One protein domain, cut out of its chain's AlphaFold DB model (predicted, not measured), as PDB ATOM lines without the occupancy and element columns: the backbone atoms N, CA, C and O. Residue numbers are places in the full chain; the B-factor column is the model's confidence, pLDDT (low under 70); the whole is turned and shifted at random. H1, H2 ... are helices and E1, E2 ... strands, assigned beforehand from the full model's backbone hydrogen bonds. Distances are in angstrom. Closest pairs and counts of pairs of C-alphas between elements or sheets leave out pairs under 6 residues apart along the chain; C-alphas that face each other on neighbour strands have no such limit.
ATOM      1  N   THR A 103     354.596 269.254 372.422       90.31
ATOM      2  CA  THR A 103     355.574 269.643 373.435       90.31
ATOM      3  C   THR A 103     356.877 270.097 372.795       90.31
ATOM      4  O   THR A 103     357.351 269.468 371.852       90.31
ATOM      5  N   PHE A 104     357.474 271.153 373.333       89.69
ATOM      6  CA  PHE A 104     358.787 271.648 372.927       89.69
ATOM      7  C   PHE A 104     359.635 271.962 374.160       89.69
ATOM      8  O   PHE A 104     359.110 272.262 375.234       89.69
ATOM      9  N   THR A 105     360.950 271.866 374.019       89.69
ATOM     10  CA  THR A 105     361.907 272.157 375.087       89.69
ATOM     11  C   THR A 105     362.510 273.537 374.887       89.69
ATOM     12  O   THR A 105     362.909 273.907 373.787       89.69
ATOM     13  N   GLU A 106     362.580 274.309 375.965       89.25
ATOM     14  CA  GLU A 106     363.245 275.607 375.977       89.25
ATOM     15  C   GLU A 106     364.053 275.717 377.272       89.25
ATOM     16  O   GLU A 106     363.504 275.716 378.380       89.25
ATOM     17  N   GLY A 107     365.380 275.720 377.137       87.44
ATOM     18  CA  GLY A 107     366.294 275.576 378.269       87.44
ATOM     19  C   GLY A 107     366.094 274.240 378.996       87.44
ATOM     20  O   GLY A 107     366.074 273.183 378.372       87.44
ATOM     21  N   ASN A 108     365.927 274.294 380.321       88.06
ATOM     22  CA  ASN A 108     365.752 273.113 381.178       88.06
ATOM     23  C   ASN A 108     364.272 272.759 381.456       88.06
ATOM     24  O   ASN A 108     363.963 272.072 382.426       88.06
ATOM     25  N   ALA A 109     363.329 273.289 380.669       87.88
ATOM     26  CA  ALA A 109     361.899 273.085 380.887       87.88
ATOM     27  C   ALA A 109     361.177 272.618 379.617       87.88
ATOM     28  O   ALA A 109     361.471 273.058 378.505       87.88
ATOM     29  N   VAL A 110     360.193 271.735 379.810       90.38
ATOM     30  CA  VAL A 110     359.285 271.267 378.758       90.38
ATOM     31  C   VAL A 110     358.029 272.131 378.774       90.38
ATOM     32  O   VAL A 110     357.361 272.262 379.802       90.38
ATOM     33  N   PHE A 111     357.690 272.704 377.630       90.75
ATOM     34  CA  PHE A 111     356.490 273.502 377.414       90.75
ATOM     35  C   PHE A 111     355.560 272.802 376.428       90.75
ATOM     36  O   PHE A 111     355.984 271.943 375.656       90.75
ATOM     37  N   SER A 112     354.278 273.162 376.450       90.50
ATOM     38  CA  SER A 112     353.298 272.673 375.479       90.50
ATOM     39  C   SER A 112     352.682 273.835 374.716       90.50
ATOM     40  O   SER A 112     352.074 274.733 375.303       90.50
ATOM     41  N   SER A 113     352.825 273.809 373.392       90.44
ATOM     42  CA  SER A 113     352.196 274.788 372.508       90.44
ATOM     43  C   SER A 113     350.681 274.587 372.432       90.44
ATOM     44  O   SER A 113     349.947 275.556 372.255       90.44
ATOM     45  N   GLN A 114     350.205 273.360 372.663       89.62
ATOM     46  CA  GLN A 114     348.783 273.051 372.798       89.62
ATOM     47  C   GLN A 114     348.183 273.700 374.053       89.62
ATOM     48  O   GLN A 114     347.176 274.393 373.953       89.62
ATOM     49  N   LEU A 115     348.832 273.562 375.216       89.31
ATOM     50  CA  LEU A 115     348.374 274.220 376.448       89.31
ATOM     51  C   LEU A 115     348.463 275.746 376.351       89.31
ATOM     52  O   LEU A 115     347.566 276.444 376.810       89.31
ATOM     53  N   ALA A 116     349.509 276.271 375.708       89.56
ATOM     54  CA  ALA A 116     349.622 277.704 375.444       89.56
ATOM     55  C   ALA A 116     348.455 278.234 374.595       89.56
ATOM     56  O   ALA A 116     347.983 279.347 374.817       89.56
ATOM     57  N   PHE A 117     347.968 277.437 373.640       89.31
ATOM     58  CA  PHE A 117     346.791 277.803 372.863       89.31
ATOM     59  C   PHE A 117     345.504 277.764 373.692       89.31
ATOM     60  O   PHE A 117     344.655 278.628 373.515       89.31
ATOM     61  N   TYR A 118     345.351 276.830 374.633       88.69
ATOM     62  CA  TYR A 118     344.149 276.787 375.488       88.69
ATOM     63  C   TYR A 118     344.107 277.972 376.423       88.69
ATOM     64  O   TYR A 118     343.065 278.598 376.587       88.69
ATOM     65  N   GLU A 119     345.258 278.297 377.001       88.56
ATOM     66  CA  GLU A 119     345.402 279.484 377.815       88.56
ATOM     67  C   GLU A 119     345.030 280.730 377.009       88.56
ATOM     68  O   GLU A 119     344.307 281.584 377.511       88.56
ATOM     69  N   TYR A 120     345.435 280.802 375.738       88.50
ATOM     70  CA  TYR A 120     345.013 281.874 374.841       88.50
ATOM     71  C   TYR A 120     343.498 281.868 374.578       88.50
ATOM     72  O   TYR A 120     342.888 282.929 374.588       88.50
ATOM     73  N   LEU A 121     342.861 280.712 374.387       87.31
ATOM     74  CA  LEU A 121     341.404 280.646 374.205       87.31
ATOM     75  C   LEU A 121     340.633 281.092 375.455       87.31
ATOM     76  O   LEU A 121     339.583 281.715 375.331       87.31
ATOM     77  N   LEU A 122     341.147 280.782 376.646       84.88
ATOM     78  CA  LEU A 122     340.505 281.129 377.914       84.88
ATOM     79  C   LEU A 122     340.763 282.577 378.322       84.88
ATOM     80  O   LEU A 122     339.864 283.252 378.810       84.88
ATOM     81  N   THR A 123     341.996 283.042 378.154       85.25
ATOM     82  CA  THR A 123     342.464 284.312 378.715       85.25
ATOM     83  C   THR A 123     342.699 285.379 377.649       85.25
ATOM     84  O   THR A 123     342.931 286.523 377.982       85.25
ATOM     85  N   HIS A 124     342.666 285.044 376.360       84.75
ATOM     86  CA  HIS A 124     343.027 285.948 375.262       84.75
ATOM     87  C   HIS A 124     344.480 286.473 375.311       84.75
ATOM     88  O   HIS A 124     344.850 287.401 374.589       84.75
ATOM     89  N   GLN A 125     345.349 285.839 376.110       85.81
ATOM     90  CA  GLN A 125     346.773 286.160 376.202       85.81
ATOM     91  C   GLN A 125     347.649 284.942 375.914       85.81
ATOM     92  O   GLN A 125     347.431 283.839 376.411       85.81
ATOM     93  N   TRP A 126     348.683 285.149 375.097       87.00
ATOM     94  CA  TRP A 126     349.656 284.110 374.782       87.00
ATOM     95  C   TRP A 126     350.626 283.921 375.948       87.00
ATOM     96  O   TRP A 126     351.453 284.789 376.226       87.00
ATOM     97  N   ARG A 127     350.570 282.754 376.596       87.81
ATOM     98  CA  ARG A 127     351.481 282.374 377.681       87.81
ATOM     99  C   ARG A 127     352.027 280.972 377.446       87.81
ATOM    100  O   ARG A 127     351.277 280.043 377.164       87.81
ATOM    101  N   LYS A 128     353.346 280.802 377.573       88.56
ATOM    102  CA  LYS A 128     353.974 279.474 377.526       88.56
ATOM    103  C   LYS A 128     353.614 278.718 378.806       88.56
ATOM    104  O   LYS A 128     353.948 279.170 379.900       88.56
ATOM    105  N   VAL A 129     352.954 277.570 378.671       87.12
ATOM    106  CA  VAL A 129     352.564 276.726 379.809       87.12
ATOM    107  C   VAL A 129     353.552 275.573 379.939       87.12
ATOM    108  O   VAL A 129     353.771 274.814 378.989       87.12
ATOM    109  N   ARG A 130     354.182 275.464 381.113       86.75
ATOM    110  CA  ARG A 130     355.114 274.377 381.425       86.75
ATOM    111  C   ARG A 130     354.331 273.088 381.652       86.75
ATOM    112  O   ARG A 130     353.362 273.075 382.405       86.75
ATOM    113  N   VAL A 131     354.794 271.999 381.049       85.75
ATOM    114  CA  VAL A 131     354.267 270.663 381.332       85.75
ATOM    115  C   VAL A 131     354.815 270.232 382.688       85.75
ATOM    116  O   VAL A 131     356.021 270.055 382.858       85.75
ATOM    117  N   THR A 132     353.933 270.114 383.675       84.38
ATOM    118  CA  THR A 132     354.266 269.647 385.025       84.38
ATOM    119  C   THR A 132     353.425 268.422 385.369       84.38
ATOM    120  O   THR A 132     352.565 268.011 384.593       84.38
ATOM    121  N   ARG A 133     353.681 267.810 386.530       82.69
ATOM    122  CA  ARG A 133     352.852 266.705 387.046       82.69
ATOM    123  C   ARG A 133     351.499 267.185 387.585       82.69
ATOM    124  O   ARG A 133     350.668 266.356 387.941       82.69
ATOM    125  N   THR A 134     351.306 268.498 387.678       85.75
ATOM    126  CA  THR A 134     350.069 269.123 388.132       85.75
ATOM    127  C   THR A 134     349.018 269.068 387.018       85.75
ATOM    128  O   THR A 134     349.371 269.246 385.847       85.75
ATOM    129  N   PRO A 135     347.735 268.831 387.344       83.62
ATOM    130  CA  PRO A 135     346.661 268.888 386.365       83.62
ATOM    131  C   PRO A 135     346.635 270.217 385.608       83.62
ATOM    132  O   PRO A 135     346.877 271.284 386.168       83.62
ATOM    133  N   ALA A 136     346.306 270.164 384.316       79.12
ATOM    134  CA  ALA A 136     346.354 271.345 383.458       79.12
ATOM    135  C   ALA A 136     345.418 272.471 383.939       79.12
ATOM    136  O   ALA A 136     345.765 273.640 383.803       79.12
ATOM    137  N   TYR A 137     344.265 272.133 384.525       81.12
ATOM    138  CA  TYR A 137     343.289 273.113 385.017       81.12
ATOM    139  C   TYR A 137     343.785 273.933 386.216       81.12
ATOM    140  O   TYR A 137     343.314 275.047 386.398       81.12
ATOM    141  N   ASP A 138     344.745 273.423 386.993       82.19
ATOM    142  CA  ASP A 138     345.336 274.161 388.119       82.19
ATOM    143  C   ASP A 138     346.429 275.137 387.657       82.19
ATOM    144  O   ASP A 138     346.772 276.092 388.352       82.19
ATOM    145  N   VAL A 139     347.028 274.875 386.492       80.38
ATOM    146  CA  VAL A 139     348.144 275.662 385.942       80.38
ATOM    147  C   VAL A 139     347.645 276.738 384.962       80.38
ATOM    148  O   VAL A 139     348.295 277.775 384.774       80.38
ATOM    149  N   MET A 140     346.502 276.485 384.322       81.19
ATOM    150  CA  MET A 140     345.838 277.371 383.362       81.19
ATOM    151  C   MET A 140     344.821 278.299 384.042       81.19
ATOM    152  O   MET A 140     344.480 278.124 385.205       81.19
ATOM    153  N   GLY A 141     344.334 279.299 383.306       76.50
ATOM    154  CA  GLY A 141     343.308 280.222 383.790       76.50
ATOM    155  C   GLY A 141     343.864 281.337 384.669       76.50
ATOM    156  O   GLY A 141     343.250 281.709 385.664       76.50
ATOM    157  N   ALA A 142     345.014 281.913 384.298       78.44
ATOM    158  CA  ALA A 142     345.624 283.036 385.020       78.44
ATOM    159  C   ALA A 142     344.869 284.379 384.842       78.44
ATOM    160  O   ALA A 142     345.485 285.446 384.789       78.44
ATOM    161  N   ALA A 143     343.542 284.332 384.711       81.31
ATOM    162  CA  ALA A 143     342.660 285.481 384.568       81.31
ATOM    163  C   ALA A 143     341.292 285.187 385.201       81.31
ATOM    164  O   ALA A 143     340.772 284.077 385.092       81.31
ATOM    165  N   ALA A 144     340.688 286.193 385.831       84.06
ATOM    166  CA  ALA A 144     339.325 286.089 386.341       84.06
ATOM    167  C   ALA A 144     338.324 286.401 385.218       84.06
ATOM    168  O   ALA A 144     338.344 287.494 384.647       84.06
ATOM    169  N   LEU A 145     337.464 285.432 384.904       84.56
ATOM    170  CA  LEU A 145     336.489 285.505 383.816       84.56
ATOM    171  C   LEU A 145     335.097 285.821 384.362       84.56
ATOM    172  O   LEU A 145     334.588 285.110 385.227       84.56
ATOM    173  N   PHE A 146     334.468 286.857 383.818       83.88
ATOM    174  CA  PHE A 146     333.102 287.254 384.139       83.88
ATOM    175  C   PHE A 146     332.264 287.224 382.867       83.88
ATOM    176  O   PHE A 146     332.604 287.874 381.879       83.88
ATOM    177  N   PHE A 147     331.164 286.479 382.890       83.88
ATOM    178  CA  PHE A 147     330.263 286.339 381.750       83.88
ATOM    179  C   PHE A 147     328.909 286.978 382.065       83.88
ATOM    180  O   PHE A 147     328.351 286.784 383.143       83.88
ATOM    181  N   SER A 148     328.383 287.722 381.100       80.62
ATOM    182  CA  SER A 148     327.022 288.252 381.029       80.62
ATOM    183  C   SER A 148     326.342 287.703 379.764       80.62
ATOM    184  O   SER A 148     326.973 287.007 378.970       80.62
ATOM    185  N   ALA A 149     325.051 287.983 379.571       76.88
ATOM    186  CA  ALA A 149     324.247 287.391 378.495       76.88
ATOM    187  C   ALA A 149     324.832 287.622 377.087       76.88
ATOM    188  O   ALA A 149     324.828 286.712 376.266       76.88
ATOM    189  N   GLU A 150     325.370 288.815 376.824       75.81
ATOM    190  CA  GLU A 150     325.941 289.175 375.513       75.81
ATOM    191  C   GLU A 150     327.404 289.619 375.589       75.81
ATOM    192  O   GLU A 150     328.089 289.722 374.573       75.81
ATOM    193  N   SER A 151     327.906 289.898 376.789       78.94
ATOM    194  CA  SER A 151     329.242 290.455 377.002       78.94
ATOM    195  C   SER A 151     329.982 289.700 378.086       78.94
ATOM    196  O   SER A 151     329.380 289.017 378.908       78.94
ATOM    197  N   GLY A 152     331.295 289.827 378.103       84.56
ATOM    198  CA  GLY A 152     332.110 289.310 379.176       84.56
ATOM    199  C   GLY A 152     333.345 290.158 379.389       84.56
ATOM    200  O   GLY A 152     333.684 291.044 378.601       84.56
ATOM    201  N   GLN A 153     333.995 289.888 380.504       85.38
ATOM    202  CA  GLN A 153     335.164 290.596 380.971       85.38
ATOM    203  C   GLN A 153     336.211 289.582 381.413       85.38
ATOM    204  O   GLN A 153     335.912 288.620 382.120       85.38
ATOM    205  N   ILE A 154     337.447 289.821 380.996       85.56
ATOM    206  CA  ILE A 154     338.628 289.056 381.369       85.56
ATOM    207  C   ILE A 154     339.523 289.988 382.175       85.56
ATOM    208  O   ILE A 154     340.021 290.992 381.665       85.56
ATOM    209  N   ASN A 155     339.711 289.673 383.450       84.94
ATOM    210  CA  ASN A 155     340.571 290.429 384.344       84.94
ATOM    211  C   ASN A 155     341.907 289.712 384.496       84.94
ATOM    212  O   ASN A 155     341.996 288.663 385.134       84.94
ATOM    213  N   HIS A 156     342.950 290.309 383.932       85.50
ATOM    214  CA  HIS A 156     344.331 289.912 384.156       85.50
ATOM    215  C   HIS A 156     344.960 290.762 385.252       85.50
ATOM    216  O   HIS A 156     344.522 291.880 385.520       85.50
ATOM    217  N   ALA A 157     346.079 290.285 385.797       81.81
ATOM    218  CA  ALA A 157     346.926 291.096 386.671       81.81
ATOM    219  C   ALA A 157     347.388 292.408 386.001       81.81
ATOM    220  O   ALA A 157     347.533 293.425 386.670       81.81
ATOM    221  N   ASN A 158     347.572 292.393 384.675       79.75
ATOM    222  CA  ASN A 158     348.107 293.523 383.910       79.75
ATOM    223  C   ASN A 158     347.025 294.392 383.248       79.75
ATOM    224  O   ASN A 158     347.358 295.314 382.507       79.75
ATOM    225  N   GLY A 159     345.741 294.096 383.468       81.69
ATOM    226  CA  GLY A 159     344.647 294.880 382.905       81.69
ATOM    227  C   GLY A 159     343.385 294.077 382.621       81.69
ATOM    228  O   GLY A 159     343.352 292.850 382.693       81.69
ATOM    229  N   THR A 160     342.338 294.806 382.261       85.19
ATOM    230  CA  THR A 160     341.018 294.253 381.975       85.19
ATOM    231  C   THR A 160     340.728 294.312 380.484       85.19
ATOM    232  O   THR A 160     340.868 295.362 379.860       85.19
ATOM    233  N   GLN A 161     340.272 293.197 379.924       84.00
ATOM    234  CA  GLN A 161     339.770 293.105 378.559       84.00
ATOM    235  C   GLN A 161     338.268 292.831 378.579       84.00
ATOM    236  O   GLN A 161     337.768 292.104 379.434       84.00
ATOM    237  N   TYR A 162     337.547 293.402 377.622       84.00
ATOM    238  CA  TYR A 162     336.110 293.202 377.460       84.00
ATOM    239  C   TYR A 162     335.848 292.563 376.105       84.00
ATOM    240  O   TYR A 162     336.493 292.913 375.115       84.00
ATOM    241  N   PHE A 163     334.885 291.653 376.049       81.00
ATOM    242  CA  PHE A 163     334.444 291.034 374.808       81.00
ATOM    243  C   PHE A 163     332.920 291.015 374.732       81.00
ATOM    244  O   PHE A 163     332.216 291.096 375.738       81.00
ATOM    245  N   ARG A 164     332.404 290.922 373.509       78.12
ATOM    246  CA  ARG A 164     330.976 290.789 373.229       78.12
ATOM    247  C   ARG A 164     330.790 289.704 372.183       78.12
ATOM    248  O   ARG A 164     331.506 289.696 371.183       78.12
ATOM    249  N   GLY A 165     329.847 288.801 372.424       76.81
ATOM    250  CA  GLY A 165     329.404 287.866 371.400       76.81
ATOM    251  C   GLY A 165     328.651 288.637 370.323       76.81
ATOM    252  O   GLY A 165     327.700 289.352 370.627       76.81
ATOM    253  N   LEU A 166     329.091 288.526 369.074       74.62
ATOM    254  CA  LEU A 166     328.342 289.033 367.931       74.62
ATOM    255  C   LEU A 166     327.674 287.846 367.253       74.62
ATOM    256  O   LEU A 166     328.347 286.991 366.680       74.62
ATOM    257  N   GLU A 167     326.351 287.791 367.341       71.62
ATOM    258  CA  GLU A 167     325.551 286.842 366.583       71.62
ATOM    259  C   GLU A 167     325.160 287.502 365.260       71.62
ATOM    260  O   GLU A 167     324.328 288.409 365.217       71.62
ATOM    261  N   VAL A 168     325.789 287.072 364.171       70.81
ATOM    262  CA  VAL A 168     325.374 287.474 362.826       70.81
ATOM    263  C   VAL A 168     324.290 286.493 362.392       70.81
ATOM    264  O   VAL A 168     324.595 285.355 362.049       70.81
ATOM    265  N   LYS A 169     323.020 286.907 362.484       64.75
ATOM    266  CA  LYS A 169     321.866 286.041 362.174       64.75
ATOM    267  C   LYS A 169     321.591 285.890 360.680       64.75
ATOM    268  O   LYS A 169     320.981 284.902 360.291       64.75
ATOM    269  N   GLU A 170     322.056 286.820 359.854       52.28
ATOM    270  CA  GLU A 170     321.764 286.835 358.423       52.28
ATOM    271  C   GLU A 170     322.991 287.327 357.654       52.28
ATOM    272  O   GLU A 170     323.511 288.416 357.903       52.28
ATOM    273  N   PHE A 171     323.461 286.513 356.712       52.69
ATOM    274  CA  PHE A 171     324.152 287.033 355.542       52.69
ATOM    275  C   PHE A 171     323.047 287.421 354.558       52.69
ATOM    276  O   PHE A 171     322.232 286.569 354.215       52.69
ATOM    277  N   SER A 172     322.971 288.682 354.128       37.94
ATOM    278  CA  SER A 172     322.052 289.038 353.044       37.94
ATOM    279  C   SER A 172     322.454 288.269 351.781       37.94
ATOM    280  O   SER A 172     323.595 288.393 351.336       37.94
ATOM    281  N   GLU A 173     321.525 287.519 351.191       43.91
ATOM    282  CA  GLU A 173     321.708 286.725 349.963       43.91
ATOM    283  C   GLU A 173     321.851 287.565 348.677       43.91
ATOM    284  O   GLU A 173     321.660 287.065 347.574       43.91
ATOM    285  N   GLU A 174     322.225 288.841 348.761       42.50
ATOM    286  CA  GLU A 174     322.497 289.648 347.571       42.50
ATOM    287  C   GLU A 174     323.996 289.713 347.283       42.50
ATOM    288  O   GLU A 174     324.653 290.735 347.452       42.50
ATOM    289  N   THR A 175     324.553 288.601 346.801       33.41
ATOM    290  CA  THR A 175     325.521 288.646 345.695       33.41
ATOM    291  C   THR A 175     325.464 287.330 344.910       33.41
ATOM    292  O   THR A 175     326.009 286.318 345.336       33.41
ATOM    293  N   ALA A 176     324.858 287.433 343.721       31.72
ATOM    294  CA  ALA A 176     324.826 286.502 342.588       31.72
ATOM    295  C   ALA A 176     323.871 285.289 342.658       31.72
ATOM    296  O   ALA A 176     324.155 284.258 343.255       31.72
ATOM    297  N   HIS A 177     322.768 285.445 341.914       34.78
ATOM    298  CA  HIS A 177     321.858 284.428 341.385       34.78
ATOM    299  C   HIS A 177     322.470 283.039 341.134       34.78
ATOM    300  O   HIS A 177     323.447 282.894 340.399       34.78
ATOM    301  N   GLY A 178     321.748 282.032 341.620       28.91
ATOM    302  CA  GLY A 178     321.824 280.632 341.225       28.91
ATOM    303  C   GLY A 178     320.841 279.839 342.079       28.91
ATOM    304  O   GLY A 178     321.213 279.379 343.152       28.91
ATOM    305  N   ASP A 179     319.582 279.776 341.638       37.84
ATOM    306  CA  ASP A 179     318.535 278.924 342.214       37.84
ATOM    307  C   ASP A 179     319.037 277.482 342.394       37.84
ATOM    308  O   ASP A 179     319.616 276.924 341.464       37.84
TER     309      ASP A 179
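This is residues 103 to 179 of the 208 residues of the protein "ATPase" of Klebsiella pneumoniae (UniProt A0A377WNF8). What shape do these atoms make? A small hairpin, E1 and E2, lies at one end of a loose body and a three-stranded sheet, E3 to E5, at the other, with H1 reaching from the one to the other and the short H2 near H1. Beyond the sheet the last residues, 168 to 179, stick out as a free tail. What is it built of, and how large is it? The 77 printed residues include two named helices and five named strands, in the order E1 E2 H1 H2 E3 E4 E5; the class is mixed, and both sheets, E1 - E2 and E3 - E4 - E5, are antiparallel. The whole is extended, with a radius of gyration of the C-alphas of 18.7 A and spans of 60 by 31 by 21 A.

Where does the first half run? E1 is residues 103 to 106, beginning at C-alpha 103 (355.574, 269.643, 373.435), and E2 is residues 109 to 112. H1, residues 113 to 123, is 15.0 A long and ends at C-alpha 123 (342.464, 284.312, 378.715). What follows? H2 is residues 136 to 139 and E3 residues 144 to 147. E4, residues 151 to 156, is 16.7 A long; E5, residues 159 to 164, is 17.2 A long and ends at C-alpha 164 (330.976, 290.789, 373.229).

How do E1 and E2 pair? They form an antiparallel hairpin at 144 degrees, with N 104 and O 111 2.9 A apart. Residues 111 to 112 of E2 also pair, antiparallel, with residues 129 to 130. How does H1 sit? Its residues 122 to 123 only graze the sheet of E3, E4 and E5; the closest C-alphas of H1 and E4, those of Thr 123 and Ile 154, are 6.7 A apart. H1 and H2 are close but not clearly touching, with the C-alphas of Leu 115 and Ala 136 closest at 7.8 A. Every O i to N i+4 pair in H1 is within hydrogen-bond range; H2 is too short for one. How is the larger sheet made? E3, E4 and E5 are a meander, each strand the antiparallel neighbour of the one before. N 146 and O 153 are 2.8 A apart between E3 and E4, and N 154 and O 161 are 2.8 A apart between E4 and E5.

How far does it reach? The two C-alphas farthest apart, those of Asn 108 and Asp 179, are 61.5 A apart; without residues 168 to 179, which stand free, the body spans 42 by 24 by 20 A. Is there a cut or a long link? The printed part has no cut, and the link from H1 to H2, 12 residues, is long. Where is confidence low? Residues 169 to 179 have pLDDT under 70; the mean of the printed part is 78.2.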